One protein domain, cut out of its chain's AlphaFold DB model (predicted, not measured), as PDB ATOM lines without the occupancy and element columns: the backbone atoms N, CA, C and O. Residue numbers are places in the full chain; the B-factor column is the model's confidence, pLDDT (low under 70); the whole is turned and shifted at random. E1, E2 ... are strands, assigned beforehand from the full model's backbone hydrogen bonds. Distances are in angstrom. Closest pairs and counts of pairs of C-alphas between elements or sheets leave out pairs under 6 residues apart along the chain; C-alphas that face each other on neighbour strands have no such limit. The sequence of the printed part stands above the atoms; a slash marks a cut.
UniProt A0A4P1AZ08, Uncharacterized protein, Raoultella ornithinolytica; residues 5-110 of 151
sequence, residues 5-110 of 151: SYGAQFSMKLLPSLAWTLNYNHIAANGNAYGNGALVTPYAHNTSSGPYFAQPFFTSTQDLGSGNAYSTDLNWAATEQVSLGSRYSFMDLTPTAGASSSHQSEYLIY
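Overview. This is residues 5 to 110 of the 151 residues of an uncharacterized protein of Raoultella ornithinolytica (UniProt A0A4P1AZ08). A single twisted wall of five long antiparallel strands, E1 to E5, lies side by side in chain order, and a long loop, residues 28 to 65, folds back over one face while the other face is bare. The strands run along the longest axis. The printed part has 106 residues, with no named helix and five named strands, E1 E2 E3 E4 E5, which is also the order across the sheet; the class is all strand. The whole is only just compact, close to loose, with a radius of gyration of the C-alphas of 15.3 A, and spans 51 by 25 by 19 A, only just a rod.

Arrangement. E1, residues 5 to 15, is an edge strand and forms a hairpin with E2, residues 18 to 27, at 170 degrees; N 8 and O 24 are 2.9 A apart, within hydrogen-bond range. E2 and E3, residues 66 to 77, form a hairpin across the long link, with N 21 and O 73 at 2.9 A. E3 and E4, residues 82 to 94, form a hairpin at 172 degrees, with N 72 and O 88 at 2.8 A. E4 and E5, residues 102 to 110, form a hairpin at 175 degrees, with N 89 and O 106 at 2.9 A; E5 is the other edge strand. The five make a meander, each strand the antiparallel neighbour of the one before. E1 and E5 are apart.

Along the chain. E1 begins at C-alpha 5, (129.343, 115.612, 122.709), and measures 32.2 A; E2 measures 30.2 A, E3 35.2 A. E4, the longest with 13 residues, measures 39.1 A. E5 measures 25.7 A and ends at C-alpha 110, (108.599, 135.258, 121.273).

Size, cuts and confidence. The two C-alphas farthest apart, those of Asn 32 and Glu 80, are 51.5 A apart. The printed part has no cut. The link from E2 to E3 is long, 38 residues. The pLDDT is under 70 at residues 41 to 50 and 61 to 63; its mean over the printed part is 86.4.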
ATOM      1  N   SER A   5     130.106 114.586 122.012       88.94
ATOM      2  CA  SER A   5     129.343 115.612 122.709       88.94
ATOM      3  C   SER A   5     128.467 115.004 123.787       88.94
ATOM      4  O   SER A   5     127.970 113.888 123.647       88.94
ATOM      5  N   TYR A   6     128.258 115.772 124.846       91.06
ATOM      6  CA  TYR A   6     127.401 115.421 125.966       91.06
ATOM      7  C   TYR A   6     126.353 116.509 126.132       91.06
ATOM      8  O   TYR A   6     126.612 117.680 125.853       91.06
ATOM      9  N   GLY A   7     125.158 116.134 126.566       93.06
ATOM     10  CA  GLY A   7     124.068 117.073 126.766       93.06
ATOM     11  C   GLY A   7     123.266 116.725 128.002       93.06
ATOM     12  O   GLY A   7     123.082 115.550 128.312       93.06
ATOM     13  N   ALA A   8     122.782 117.752 128.687       95.19
ATOM     14  CA  ALA A   8     121.844 117.620 129.784       95.19
ATOM     15  C   ALA A   8     120.733 118.658 129.624       95.19
ATOM     16  O   ALA A   8     120.982 119.795 129.221       95.19
ATOM     17  N   GLN A   9     119.513 118.261 129.965       96.44
ATOM     18  CA  GLN A   9     118.361 119.147 130.022       96.44
ATOM     19  C   GLN A   9     117.629 118.914 131.336       96.44
ATOM     20  O   GLN A   9     117.408 117.777 131.754       96.44
ATOM     21  N   PHE A  10     117.235 120.009 131.967       97.25
ATOM     22  CA  PHE A  10     116.352 120.018 133.117       97.25
ATOM     23  C   PHE A  10     115.136 120.874 132.779       97.25
ATOM     24  O   PHE A  10     115.291 121.987 132.288       97.25
ATOM     25  N   SER A  11     113.932 120.376 133.049       97.06
ATOM     26  CA  SER A  11     112.700 121.132 132.838       97.06
ATOM     27  C   SER A  11     111.792 121.005 134.050       97.06
ATOM     28  O   SER A  11     111.616 119.914 134.594       97.06
ATOM     29  N   MET A  12     111.208 122.126 134.465       97.56
ATOM     30  CA  MET A  12     110.251 122.178 135.559       97.56
ATOM     31  C   MET A  12     109.067 123.081 135.225       97.56
ATOM     32  O   MET A  12     109.205 124.128 134.596       97.56
ATOM     33  N   LYS A  13     107.884 122.700 135.708       97.94
ATOM     34  CA  LYS A  13     106.726 123.595 135.740       97.94
ATOM     35  C   LYS A  13     106.792 124.429 137.015       97.94
ATOM     36  O   LYS A  13     106.665 123.879 138.104       97.94
ATOM     37  N   LEU A  14     106.999 125.735 136.873       96.81
ATOM     38  CA  LEU A  14     106.920 126.694 137.980       96.81
ATOM     39  C   LEU A  14     105.460 126.914 138.395       96.81
ATOM     40  O   LEU A  14     105.162 127.052 139.575       96.81
ATOM     41  N   LEU A  15     104.555 126.917 137.410       97.00
ATOM     42  CA  LEU A  15     103.097 126.975 137.551       97.00
ATOM     43  C   LEU A  15     102.463 126.064 136.479       97.00
ATOM     44  O   LEU A  15     103.148 125.702 135.520       97.00
ATOM     45  N   PRO A  16     101.159 125.727 136.553       96.69
ATOM     46  CA  PRO A  16     100.499 124.931 135.512       96.69
ATOM     47  C   PRO A  16     100.661 125.498 134.093       96.69
ATOM     48  O   PRO A  16     100.777 124.729 133.139       96.69
ATOM     49  N   SER A  17     100.718 126.827 133.975       97.19
ATOM     50  CA  SER A  17     100.899 127.561 132.723       97.19
ATOM     51  C   SER A  17     102.331 128.036 132.465       97.19
ATOM     52  O   SER A  17     102.576 128.575 131.391       97.19
ATOM     53  N   LEU A  18     103.272 127.862 133.401       97.81
ATOM     54  CA  LEU A  18     104.631 128.408 133.308       97.81
ATOM     55  C   LEU A  18     105.675 127.300 133.444       97.81
ATOM     56  O   LEU A  18     105.816 126.700 134.511       97.81
ATOM     57  N   ALA A  19     106.433 127.059 132.380       98.31
ATOM     58  CA  ALA A  19     107.526 126.098 132.349       98.31
ATOM     59  C   ALA A  19     108.873 126.810 132.215       98.31
ATOM     60  O   ALA A  19     109.009 127.769 131.458       98.31
ATOM     61  N   TRP A  20     109.865 126.307 132.937       98.38
ATOM     62  CA  TRP A  20     111.246 126.751 132.879       98.38
ATOM     63  C   TRP A  20     112.147 125.574 132.519       98.38
ATOM     64  O   TRP A  20     112.011 124.491 133.089       98.38
ATOM     65  N   THR A  21     113.058 125.784 131.577       98.19
ATOM     66  CA  THR A  21     114.009 124.767 131.125       98.19
ATOM     67  C   THR A  21     115.428 125.320 131.186       98.19
ATOM     68  O   THR A  21     115.675 126.486 130.877       98.19
ATOM     69  N   LEU A  22     116.360 124.467 131.596       97.88
ATOM     70  CA  LEU A  22     117.798 124.676 131.555       97.88
ATOM     71  C   LEU A  22     118.423 123.631 130.643       97.88
ATOM     72  O   LEU A  22     118.100 122.445 130.733       97.88
ATOM     73  N   ASN A  23     119.350 124.066 129.802       96.62
ATOM     74  CA  ASN A  23     120.014 123.219 128.828       96.62
ATOM     75  C   ASN A  23     121.522 123.408 128.905       96.62
ATOM     76  O   ASN A  23     122.011 124.524 129.091       96.62
ATOM     77  N   TYR A  24     122.249 122.315 128.712       95.25
ATOM     78  CA  TYR A  24     123.699 122.305 128.638       95.25
ATOM     79  C   TYR A  24     124.171 121.342 127.555       95.25
ATOM     80  O   TYR A  24     123.658 120.226 127.435       95.25
ATOM     81  N   ASN A  25     125.193 121.753 126.813       94.19
ATOM     82  CA  ASN A  25     125.948 120.897 125.916       94.19
ATOM     83  C   ASN A  25     127.450 121.116 126.086       94.19
ATOM     84  O   ASN A  25     127.911 122.252 126.128       94.19
ATOM     85  N   HIS A  26     128.198 120.015 126.113       93.19
ATOM     86  CA  HIS A  26     129.651 119.993 126.004       93.19
ATOM     87  C   HIS A  26     130.054 119.358 124.676       93.19
ATOM     88  O   HIS A  26     129.595 118.259 124.361       93.19
ATOM     89  N   ILE A  27     130.931 120.013 123.928       91.75
ATOM     90  CA  ILE A  27     131.504 119.531 122.671       91.75
ATOM     91  C   ILE A  27     132.998 119.330 122.921       91.75
ATOM     92  O   ILE A  27     133.723 120.301 123.143       91.75
ATOM     93  N   ALA A  28     133.451 118.076 122.930       91.06
ATOM     94  CA  ALA A  28     134.826 117.737 123.274       91.06
ATOM     95  C   ALA A  28     135.802 118.229 122.198       91.06
ATOM     96  O   ALA A  28     135.599 117.996 121.005       91.06
ATOM     97  N   ALA A  29     136.884 118.872 122.635       89.00
ATOM     98  CA  ALA A  29     137.902 119.382 121.733       89.00
ATOM     99  C   ALA A  29     138.685 118.249 121.049       89.00
ATOM    100  O   ALA A  29     139.104 117.279 121.683       89.00
ATOM    101  N   ASN A  30     138.938 118.409 119.755       86.44
ATOM    102  CA  ASN A  30     139.793 117.544 118.960       86.44
ATOM    103  C   ASN A  30     140.466 118.354 117.845       86.44
ATOM    104  O   ASN A  30     139.881 118.586 116.788       86.44
ATOM    105  N   GLY A  31     141.721 118.750 118.073       80.25
ATOM    106  CA  GLY A  31     142.469 119.625 117.164       80.25
ATOM    107  C   GLY A  31     142.759 119.038 115.779       80.25
ATOM    108  O   GLY A  31     143.079 119.787 114.865       80.25
ATOM    109  N   ASN A  32     142.603 117.721 115.603       82.31
ATOM    110  CA  ASN A  32     142.754 117.043 114.312       82.31
ATOM    111  C   ASN A  32     141.402 116.793 113.612       82.31
ATOM    112  O   ASN A  32     141.347 116.108 112.589       82.31
ATOM    113  N   ALA A  33     140.300 117.297 114.176       81.44
ATOM    114  CA  ALA A  33     138.953 117.187 113.632       81.44
ATOM    115  C   ALA A  33     138.408 118.557 113.194       81.44
ATOM    116  O   ALA A  33     138.896 119.611 113.601       81.44
ATOM    117  N   TYR A  34     137.371 118.533 112.353       79.06
ATOM    118  CA  TYR A  34     136.669 119.732 111.893       79.06
ATOM    119  C   TYR A  34     136.188 120.592 113.070       79.06
ATOM    120  O   TYR A  34     135.692 120.052 114.058       79.06
ATOM    121  N   GLY A  35     136.356 121.916 112.969       77.44
ATOM    122  CA  GLY A  35     135.905 122.870 113.991       77.44
ATOM    123  C   GLY A  35     136.410 122.544 115.399       77.44
ATOM    124  O   GLY A  35     135.666 122.690 116.362       77.44
ATOM    125  N   ASN A  36     137.626 122.002 115.524       82.69
ATOM    126  CA  ASN A  36     138.187 121.533 116.793       82.69
ATOM    127  C   ASN A  36     137.332 120.461 117.498       82.69
ATOM    128  O   ASN A  36     137.319 120.415 118.718       82.69
ATOM    129  N   GLY A  37     136.621 119.595 116.772       78.00
ATOM    130  CA  GLY A  37     135.723 118.583 117.356       78.00
ATOM    131  C   GLY A  37     134.237 118.945 117.294       78.00
ATOM    132  O   GLY A  37     133.420 118.239 117.880       78.00
ATOM    133  N   ALA A  38     133.891 120.012 116.571       79.31
ATOM    134  CA  ALA A  38     132.517 120.384 116.270       79.31
ATOM    135  C   ALA A  38     131.783 119.311 115.446       79.31
ATOM    136  O   ALA A  38     132.390 118.505 114.725       79.31
ATOM    137  N   LEU A  39     130.452 119.319 115.535       76.06
ATOM    138  CA  LEU A  39     129.613 118.386 114.798       76.06
ATOM    139  C   LEU A  39     129.596 118.762 113.315       76.06
ATOM    140  O   LEU A  39     129.074 119.803 112.936       76.06
ATOM    141  N   VAL A  40     130.111 117.882 112.458       70.31
ATOM    142  CA  VAL A  40     129.972 118.054 111.008       70.31
ATOM    143  C   VAL A  40     128.524 117.784 110.631       70.31
ATOM    144  O   VAL A  40     128.099 116.627 110.633       70.31
ATOM    145  N   THR A  41     127.775 118.825 110.280       64.69
ATOM    146  CA  THR A  41     126.445 118.658 109.696       64.69
ATOM    147  C   THR A  41     126.477 119.010 108.212       64.69
ATOM    148  O   THR A  41     126.947 120.082 107.830       64.69
ATOM    149  N   PRO A  42     126.073 118.080 107.323       54.66
ATOM    150  CA  PRO A  42     126.094 118.323 105.889       54.66
ATOM    151  C   PRO A  42     125.012 119.348 105.549       54.66
ATOM    152  O   PRO A  42     123.870 118.966 105.343       54.66
ATOM    153  N   TYR A  43     125.397 120.626 105.523       46.66
ATOM    154  CA  TYR A  43     124.562 121.805 105.283       46.66
ATOM    155  C   TYR A  43     123.342 121.897 106.216       46.66
ATOM    156  O   TYR A  43     122.444 121.061 106.208       46.66
ATOM    157  N   ALA A  44     123.289 122.956 107.026       47.81
ATOM    158  CA  ALA A  44     122.165 123.275 107.903       47.81
ATOM    159  C   ALA A  44     120.854 123.471 107.107       47.81
ATOM    160  O   ALA A  44     120.447 124.586 106.801       47.81
ATOM    161  N   HIS A  45     120.180 122.373 106.757       44.81
ATOM    162  CA  HIS A  45     118.871 122.373 106.101       44.81
ATOM    163  C   HIS A  45     117.728 122.633 107.087       44.81
ATOM    164  O   HIS A  45     116.623 122.968 106.669       44.81
ATOM    165  N   ASN A  46     117.994 122.527 108.391       41.47
ATOM    166  CA  ASN A  46     116.996 122.755 109.420       41.47
ATOM    167  C   ASN A  46     117.230 124.110 110.088       41.47
ATOM    168  O   ASN A  46     118.167 124.300 110.859       41.47
ATOM    169  N   THR A  47     116.309 125.034 109.834       43.47
ATOM    170  CA  THR A  47     116.160 126.317 110.540       43.47
ATOM    171  C   THR A  47     115.714 126.155 112.000       43.47
ATOM    172  O   THR A  47     115.493 127.150 112.686       43.47
ATOM    173  N   SER A  48     115.569 124.919 112.484       46.47
ATOM    174  CA  SER A  48     115.090 124.587 113.820       46.47
ATOM    175  C   SER A  48     115.734 123.291 114.311       46.47
ATOM    176  O   SER A  48     115.755 122.298 113.590       46.47
ATOM    177  N   SER A  49     116.225 123.317 115.552       50.72
ATOM    178  CA  SER A  49     116.712 122.177 116.344       50.72
ATOM    179  C   SER A  49     117.793 121.318 115.684       50.72
ATOM    180  O   SER A  49     117.521 120.322 115.015       50.72
ATOM    181  N   GLY A  50     119.050 121.654 115.953       62.09
ATOM    182  CA  GLY A  50     120.086 120.633 115.938       62.09
ATOM    183  C   GLY A  50     119.963 119.640 117.085       62.09
ATOM    184  O   GLY A  50     119.090 119.784 117.940       62.09
ATOM    185  N   PRO A  51     120.881 118.666 117.167       70.75
ATOM    186  CA  PRO A  51     120.861 117.648 118.217       70.75
ATOM    187  C   PRO A  51     121.194 118.197 119.615       70.75
ATOM    188  O   PRO A  51     121.173 117.449 120.589       70.75
ATOM    189  N   TYR A  52     121.535 119.484 119.733       84.38
ATOM    190  CA  TYR A  52     121.928 120.111 120.986       84.38
ATOM    191  C   TYR A  52     120.747 120.781 121.689       84.38
ATOM    192  O   TYR A  52     120.014 121.571 121.100       84.38
ATOM    193  N   PHE A  53     120.613 120.502 122.986       88.75
ATOM    194  CA  PHE A  53     119.608 121.092 123.867       88.75
ATOM    195  C   PHE A  53     119.750 122.619 123.979       88.75
ATOM    196  O   PHE A  53     118.757 123.336 123.948       88.75
ATOM    197  N   ALA A  54     120.984 123.116 124.089       89.88
ATOM    198  CA  ALA A  54     121.337 124.520 124.297       89.88
ATOM    199  C   ALA A  54     121.615 125.278 122.984       89.88
ATOM    200  O   ALA A  54     122.422 126.209 122.951       89.88
ATOM    201  N   GLN A  55     121.003 124.859 121.873       87.06
ATOM    202  CA  GLN A  55     121.215 125.517 120.586       87.06
ATOM    203  C   GLN A  55     120.524 126.901 120.541       87.06
ATOM    204  O   GLN A  55     119.336 127.002 120.874       87.06
ATOM    205  N   PRO A  56     121.228 127.963 120.096       86.56
ATOM    206  CA  PRO A  56     120.618 129.260 119.835       86.56
ATOM    207  C   PRO A  56     119.600 129.183 118.690       86.56
ATOM    208  O   PRO A  56     119.579 128.245 117.895       86.56
ATOM    209  N   PHE A  57     118.725 130.176 118.616       87.75
ATOM    210  CA  PHE A  57     117.669 130.272 117.617       87.75
ATOM    211  C   PHE A  57     118.160 130.880 116.295       87.75
ATOM    212  O   PHE A  57     117.720 130.464 115.222       87.75
ATOM    213  N   PHE A  58     119.076 131.850 116.340       83.69
ATOM    214  CA  PHE A  58     119.589 132.520 115.142       83.69
ATOM    215  C   PHE A  58     120.803 131.825 114.528       83.69
ATOM    216  O   PHE A  58     121.054 131.998 113.336       83.69
ATOM    217  N   THR A  59     121.546 131.037 115.306       76.00
ATOM    218  CA  THR A  59     122.773 130.367 114.852       76.00
ATOM    219  C   THR A  59     122.803 128.894 115.248       76.00
ATOM    220  O   THR A  59     122.070 128.447 116.124       76.00
ATOM    221  N   SER A  60     123.652 128.116 114.579       72.19
ATOM    222  CA  SER A  60     123.867 126.705 114.893       72.19
ATOM    223  C   SER A  60     125.132 126.551 115.729       72.19
ATOM    224  O   SER A  60     126.207 126.935 115.286       72.19
ATOM    225  N   THR A  61     125.039 125.939 116.913       66.50
ATOM    226  CA  THR A  61     126.215 125.569 117.728       66.50
ATOM    227  C   THR A  61     127.103 124.520 117.064       66.50
ATOM    228  O   THR A  61     128.239 124.329 117.484       66.50
ATOM    229  N   GLN A  62     126.609 123.855 116.020       64.94
ATOM    230  CA  GLN A  62     127.319 122.787 115.313       64.94
ATOM    231  C   GLN A  62     128.498 123.314 114.486       64.94
ATOM    232  O   GLN A  62     129.443 122.572 114.257       64.94
ATOM    233  N   ASP A  63     128.480 124.597 114.115       68.50
ATOM    234  CA  ASP A  63     129.494 125.206 113.246       68.50
ATOM    235  C   ASP A  63     130.449 126.149 113.996       68.50
ATOM    236  O   ASP A  63     131.328 126.760 113.391       68.50
ATOM    237  N   LEU A  64     130.280 126.293 115.317       76.88
ATOM    238  CA  LEU A  64     130.960 127.327 116.110       76.88
ATOM    239  C   LEU A  64     132.202 126.830 116.860       76.88
ATOM    240  O   LEU A  64     132.989 127.647 117.336       76.88
ATOM    241  N   GLY A  65     132.404 125.515 116.955       84.94
ATOM    242  CA  GLY A  65     133.595 124.928 117.563       84.94
ATOM    243  C   GLY A  65     133.315 123.953 118.704       84.94
ATOM    244  O   GLY A  65     132.191 123.496 118.905       84.94
ATOM    245  N   SER A  66     134.358 123.656 119.474       89.44
ATOM    246  CA  SER A  66     134.288 122.856 120.701       89.44
ATOM    247  C   SER A  66     134.150 123.725 121.943       89.44
ATOM    248  O   SER A  66     134.696 124.823 121.968       89.44
ATOM    249  N   GLY A  67     133.562 123.211 123.014       92.06
ATOM    250  CA  GLY A  67     133.438 123.935 124.276       92.06
ATOM    251  C   GLY A  67     132.080 123.702 124.909       92.06
ATOM    252  O   GLY A  67     131.578 122.577 124.901       92.06
ATOM    253  N   ASN A  68     131.493 124.752 125.468       93.81
ATOM    254  CA  ASN A  68     130.271 124.662 126.252       93.81
ATOM    255  C   ASN A  68     129.179 125.568 125.686       93.81
ATOM    256  O   ASN A  68     129.425 126.716 125.325       93.81
ATOM    257  N   ALA A  69     127.952 125.065 125.651       94.19
ATOM    258  CA  ALA A  69     126.765 125.845 125.341       94.19
ATOM    259  C   ALA A  69     125.730 125.668 126.450       94.19
ATOM    260  O   ALA A  69     125.519 124.564 126.954       94.19
ATOM    261  N   TYR A  70     125.076 126.764 126.810       95.81
ATOM    262  CA  TYR A  70     124.076 126.842 127.862       95.81
ATOM    263  C   TYR A  70     122.845 127.553 127.321       95.81
ATOM    264  O   TYR A  70     122.972 128.508 126.554       95.81
ATOM    265  N   SER A  71     121.656 127.144 127.747       96.88
ATOM    266  CA  SER A  71     120.473 127.983 127.572       96.88
ATOM    267  C   SER A  71     119.527 127.888 128.754       96.88
ATOM    268  O   SER A  71     119.513 126.909 129.504       96.88
ATOM    269  N   THR A  72     118.732 128.935 128.907       97.75
ATOM    270  CA  THR A  72     117.586 128.961 129.796       97.75
ATOM    271  C   THR A  72     116.373 129.480 129.048       97.75
ATOM    272  O   THR A  72     116.452 130.453 128.298       97.75
ATOM    273  N   ASP A  73     115.250 128.811 129.258       97.31
ATOM    274  CA  ASP A  73     114.017 129.021 128.528       97.31
ATOM    275  C   ASP A  73     112.869 129.188 129.510       97.31
ATOM    276  O   ASP A  73     112.706 128.374 130.418       97.31
ATOM    277  N   LEU A  74     112.035 130.196 129.294       98.06
ATOM    278  CA  LEU A  74     110.777 130.380 130.001       98.06
ATOM    279  C   LEU A  74     109.640 130.328 128.983       98.06
ATOM    280  O   LEU A  74     109.683 131.025 127.974       98.06
ATOM    281  N   ASN A  75     108.627 129.508 129.246       97.94
ATOM    282  CA  ASN A  75     107.460 129.330 128.387       97.94
ATOM    283  C   ASN A  75     106.189 129.522 129.205       97.94
ATOM    284  O   ASN A  75     105.970 128.807 130.184       97.94
ATOM    285  N   TRP A  76     105.343 130.459 128.793       98.31
ATOM    286  CA  TRP A  76     104.117 130.825 129.485       98.31
ATOM    287  C   TRP A  76     102.897 130.710 128.568       98.31
ATOM    288  O   TRP A  76     102.778 131.426 127.575       98.31
ATOM    289  N   ALA A  77     101.956 129.841 128.923       97.75
ATOM    290  CA  ALA A  77     100.608 129.832 128.361       97.75
ATOM    291  C   ALA A  77      99.750 130.866 129.110       97.75
ATOM    292  O   ALA A  77      99.092 130.544 130.099       97.75
ATOM    293  N   ALA A  78      99.818 132.130 128.685       95.88
ATOM    294  CA  ALA A  78      99.146 133.240 129.359       95.88
ATOM    295  C   ALA A  78      97.618 133.102 129.336       95.88
ATOM    296  O   ALA A  78      96.953 133.384 130.331       95.88
ATOM    297  N   THR A  79      97.072 132.646 128.209       96.06
ATOM    298  CA  THR A  79      95.662 132.281 128.024       96.06
ATOM    299  C   THR A  79      95.575 131.088 127.068       96.06
ATOM    300  O   THR A  79      96.598 130.585 126.605       96.06
ATOM    301  N   GLU A  80      94.365 130.641 126.728       93.31
ATOM    302  CA  GLU A  80      94.171 129.627 125.682       93.31
ATOM    303  C   GLU A  80      94.633 130.122 124.297       93.31
ATOM    304  O   GLU A  80      95.092 129.338 123.468       93.31
ATOM    305  N   GLN A  81      94.560 131.434 124.053       96.44
ATOM    306  CA  GLN A  81      94.911 132.059 122.779       96.44
ATOM    307  C   GLN A  81      96.344 132.597 122.758       96.44
ATOM    308  O   GLN A  81      96.942 132.688 121.691       96.44
ATOM    309  N   VAL A  82      96.911 132.960 123.910       97.88
ATOM    310  CA  VAL A  82      98.206 133.652 123.997       97.88
ATOM    311  C   VAL A  82      99.237 132.771 124.684       97.88
ATOM    312  O   VAL A  82      99.080 132.411 125.850       97.88
ATOM    313  N   SER A  83     100.348 132.518 123.996       98.25
ATOM    314  CA  SER A  83     101.567 131.987 124.609       98.25
ATOM    315  C   SER A  83     102.733 132.942 124.410       98.25
ATOM    316  O   SER A  83     102.893 133.496 123.328       98.25
ATOM    317  N   LEU A  84     103.556 133.108 125.437       98.38
ATOM    318  CA  LEU A  84     104.766 133.921 125.426       98.38
ATOM    319  C   LEU A  84     105.953 133.064 125.843       98.38
ATOM    320  O   LEU A  84     105.806 132.117 126.615       98.38
ATOM    321  N   GLY A  85     107.139 133.420 125.381       97.94
ATOM    322  CA  GLY A  85     108.355 132.794 125.851       97.94
ATOM    323  C   GLY A  85     109.574 133.676 125.692       97.94
ATOM    324  O   GLY A  85     109.573 134.684 124.984       97.94
ATOM    325  N   SER A  86     110.620 133.285 126.399       97.81
ATOM    326  CA  SER A  86     111.925 133.915 126.317       97.81
ATOM    327  C   SER A  86     113.010 132.864 126.413       97.81
ATOM    328  O   SER A  86     112.889 131.925 127.201       97.81
ATOM    329  N   ARG A  87     114.093 133.060 125.672       97.19
ATOM    330  CA  ARG A  87     115.295 132.237 125.740       97.19
ATOM    331  C   ARG A  87     116.511 133.133 125.893       97.19
ATOM    332  O   ARG A  87     116.657 134.121 125.177       97.19
ATOM    333  N   TYR A  88     117.393 132.747 126.799       97.00
ATOM    334  CA  TYR A  88     118.768 133.215 126.812       97.00
ATOM    335  C   TYR A  88     119.681 132.036 126.520       97.00
ATOM    336  O   TYR A  88     119.548 130.989 127.153       97.00
ATOM    337  N   SER A  89     120.615 132.214 125.595       95.38
ATOM    338  CA  SER A  89     121.602 131.196 125.255       95.38
ATOM    339  C   SER A  89     123.001 131.799 125.312       95.38
ATOM    340  O   SER A  89     123.225 132.893 124.804       95.38
ATOM    341  N   PHE A  90     123.942 131.074 125.908       95.19
ATOM    342  CA  PHE A  90     125.347 131.452 126.005       95.19
ATOM    343  C   PHE A  90     126.228 130.347 125.434       95.19
ATOM    344  O   PHE A  90     126.071 129.180 125.790       95.19
ATOM    345  N   MET A  91     127.164 130.711 124.569       92.94
ATOM    346  CA  MET A  91     128.154 129.806 124.005       92.94
ATOM    347  C   MET A  91     129.546 130.282 124.378       92.94
ATOM    348  O   MET A  91     129.890 131.441 124.166       92.94
ATOM    349  N   ASP A  92     130.337 129.350 124.881       93.88
ATOM    350  CA  ASP A  92     131.763 129.467 125.125       93.88
ATOM    351  C   ASP A  92     132.445 128.417 124.241       93.88
ATOM    352  O   ASP A  92     132.641 127.268 124.648       93.88
ATOM    353  N   LEU A  93     132.669 128.778 122.970       90.31
ATOM    354  CA  LEU A  93     133.117 127.852 121.928       90.31
ATOM    355  C   LEU A  93     134.416 128.310 121.265       90.31
ATOM    356  O   LEU A  93     134.576 129.454 120.849       90.31
ATOM    357  N   THR A  94     135.338 127.365 121.126       90.69
ATOM    358  CA  THR A  94     136.649 127.519 120.500       90.69
ATOM    359  C   THR A  94     136.627 126.904 119.095       90.69
ATOM    360  O   THR A  94     136.564 125.674 118.974       90.69
ATOM    361  N   PRO A  95     136.702 127.717 118.024       84.44
ATOM    362  CA  PRO A  95     136.520 127.243 116.649       84.44
ATOM    363  C   PRO A  95     137.716 126.448 116.109       84.44
ATOM    364  O   PRO A  95     137.584 125.662 115.171       84.44
ATOM    365  N   THR A  96     138.916 126.661 116.652       85.00
ATOM    366  CA  THR A  96     140.157 126.014 116.195       85.00
ATOM    367  C   THR A  96     141.124 125.851 117.364       85.00
ATOM    368  O   THR A  96     141.163 126.695 118.258       85.00
ATOM    369  N   ALA A  97     141.916 124.776 117.364       82.81
ATOM    370  CA  ALA A  97     142.914 124.534 118.400       82.81
ATOM    371  C   ALA A  97     143.884 125.724 118.540       82.81
ATOM    372  O   ALA A  97     144.444 126.200 117.553       82.81
ATOM    373  N   GLY A  98     144.077 126.199 119.772       79.75
ATOM    374  CA  GLY A  98     144.948 127.337 120.081       79.75
ATOM    375  C   GLY A  98     144.317 128.722 119.885       79.75
ATOM    376  O   GLY A  98     144.941 129.710 120.264       79.75
ATOM    377  N   ALA A  99     143.095 128.817 119.348       84.38
ATOM    378  CA  ALA A  99     142.341 130.067 119.335       84.38
ATOM    379  C   ALA A  99     141.730 130.359 120.715       84.38
ATOM    380  O   ALA A  99     141.471 129.448 121.503       84.38
ATOM    381  N   SER A 100     141.466 131.634 120.996       85.12
ATOM    382  CA  SER A 100     140.629 132.016 122.134       85.12
ATOM    383  C   SER A 100     139.180 131.598 121.897       85.12
ATOM    384  O   SER A 100     138.713 131.547 120.756       85.12
ATOM    385  N   SER A 101     138.467 131.320 122.985       86.81
ATOM    386  CA  SER A 101     137.042 131.035 122.912       86.81
ATOM    387  C   SER A 101     136.247 132.274 122.505       86.81
ATOM    388  O   SER A 101     136.558 133.396 122.909       86.81
ATOM    389  N   SER A 102     135.211 132.062 121.703       84.94
ATOM    390  CA  SER A 102     134.230 133.069 121.336       84.94
ATOM    391  C   SER A 102     133.068 132.995 122.318       84.94
ATOM    392  O   SER A 102     132.268 132.060 122.269       84.94
ATOM    393  N   HIS A 103     132.939 134.010 123.171       91.88
ATOM    394  CA  HIS A 103     131.767 134.177 124.023       91.88
ATOM    395  C   HIS A 103     130.633 134.795 123.207       91.88
ATOM    396  O   HIS A 103     130.724 135.951 122.786       91.88
ATOM    397  N   GLN A 104     129.576 134.029 122.973       92.31
ATOM    398  CA  GLN A 104     128.403 134.469 122.231       92.31
ATOM    399  C   GLN A 104     127.167 134.395 123.120       92.31
ATOM    400  O   GLN A 104     126.902 133.363 123.727       92.31
ATOM    401  N   SER A 105     126.389 135.472 123.151       94.62
ATOM    402  CA  SER A 105     125.125 135.537 123.882       94.62
ATOM    403  C   SER A 105     123.980 135.827 122.926       94.62
ATOM    404  O   SER A 105     124.089 136.722 122.088       94.62
ATOM    405  N   GLU A 106     122.872 135.112 123.075       95.00
ATOM    406  CA  GLU A 106     121.627 135.342 122.348       95.00
ATOM    407  C   GLU A 106     120.477 135.559 123.331       95.00
ATOM    408  O   GLU A 106     120.293 134.789 124.273       95.00
ATOM    409  N   TYR A 107     119.696 136.604 123.075       96.81
ATOM    410  CA  TYR A 107     118.490 136.952 123.811       96.81
ATOM    411  C   TYR A 107     117.318 136.907 122.844       96.81
ATOM    412  O   TYR A 107     117.324 137.607 121.832       96.81
ATOM    413  N   LEU A 108     116.314 136.105 123.165       97.44
ATOM    414  CA  LEU A 108     115.132 135.907 122.344       97.44
ATOM    415  C   LEU A 108     113.884 136.084 123.200       97.44
ATOM    416  O   LEU A 108     113.779 135.519 124.288       97.44
ATOM    417  N   ILE A 109     112.914 136.813 122.667       97.94
ATOM    418  CA  ILE A 109     111.529 136.802 123.118       97.94
ATOM    419  C   ILE A 109     110.650 136.352 121.960       97.94
ATOM    420  O   ILE A 109     110.945 136.622 120.795       97.94
ATOM    421  N   TYR A 110     109.572 135.655 122.273       97.75
ATOM    422  CA  TYR A 110     108.599 135.258 121.273       97.75
ATOM    423  C   TYR A 110     107.200 135.187 121.851       97.75
ATOM    424  O   TYR A 110     106.999 135.006 123.054       97.75
TER     425      TYR A 110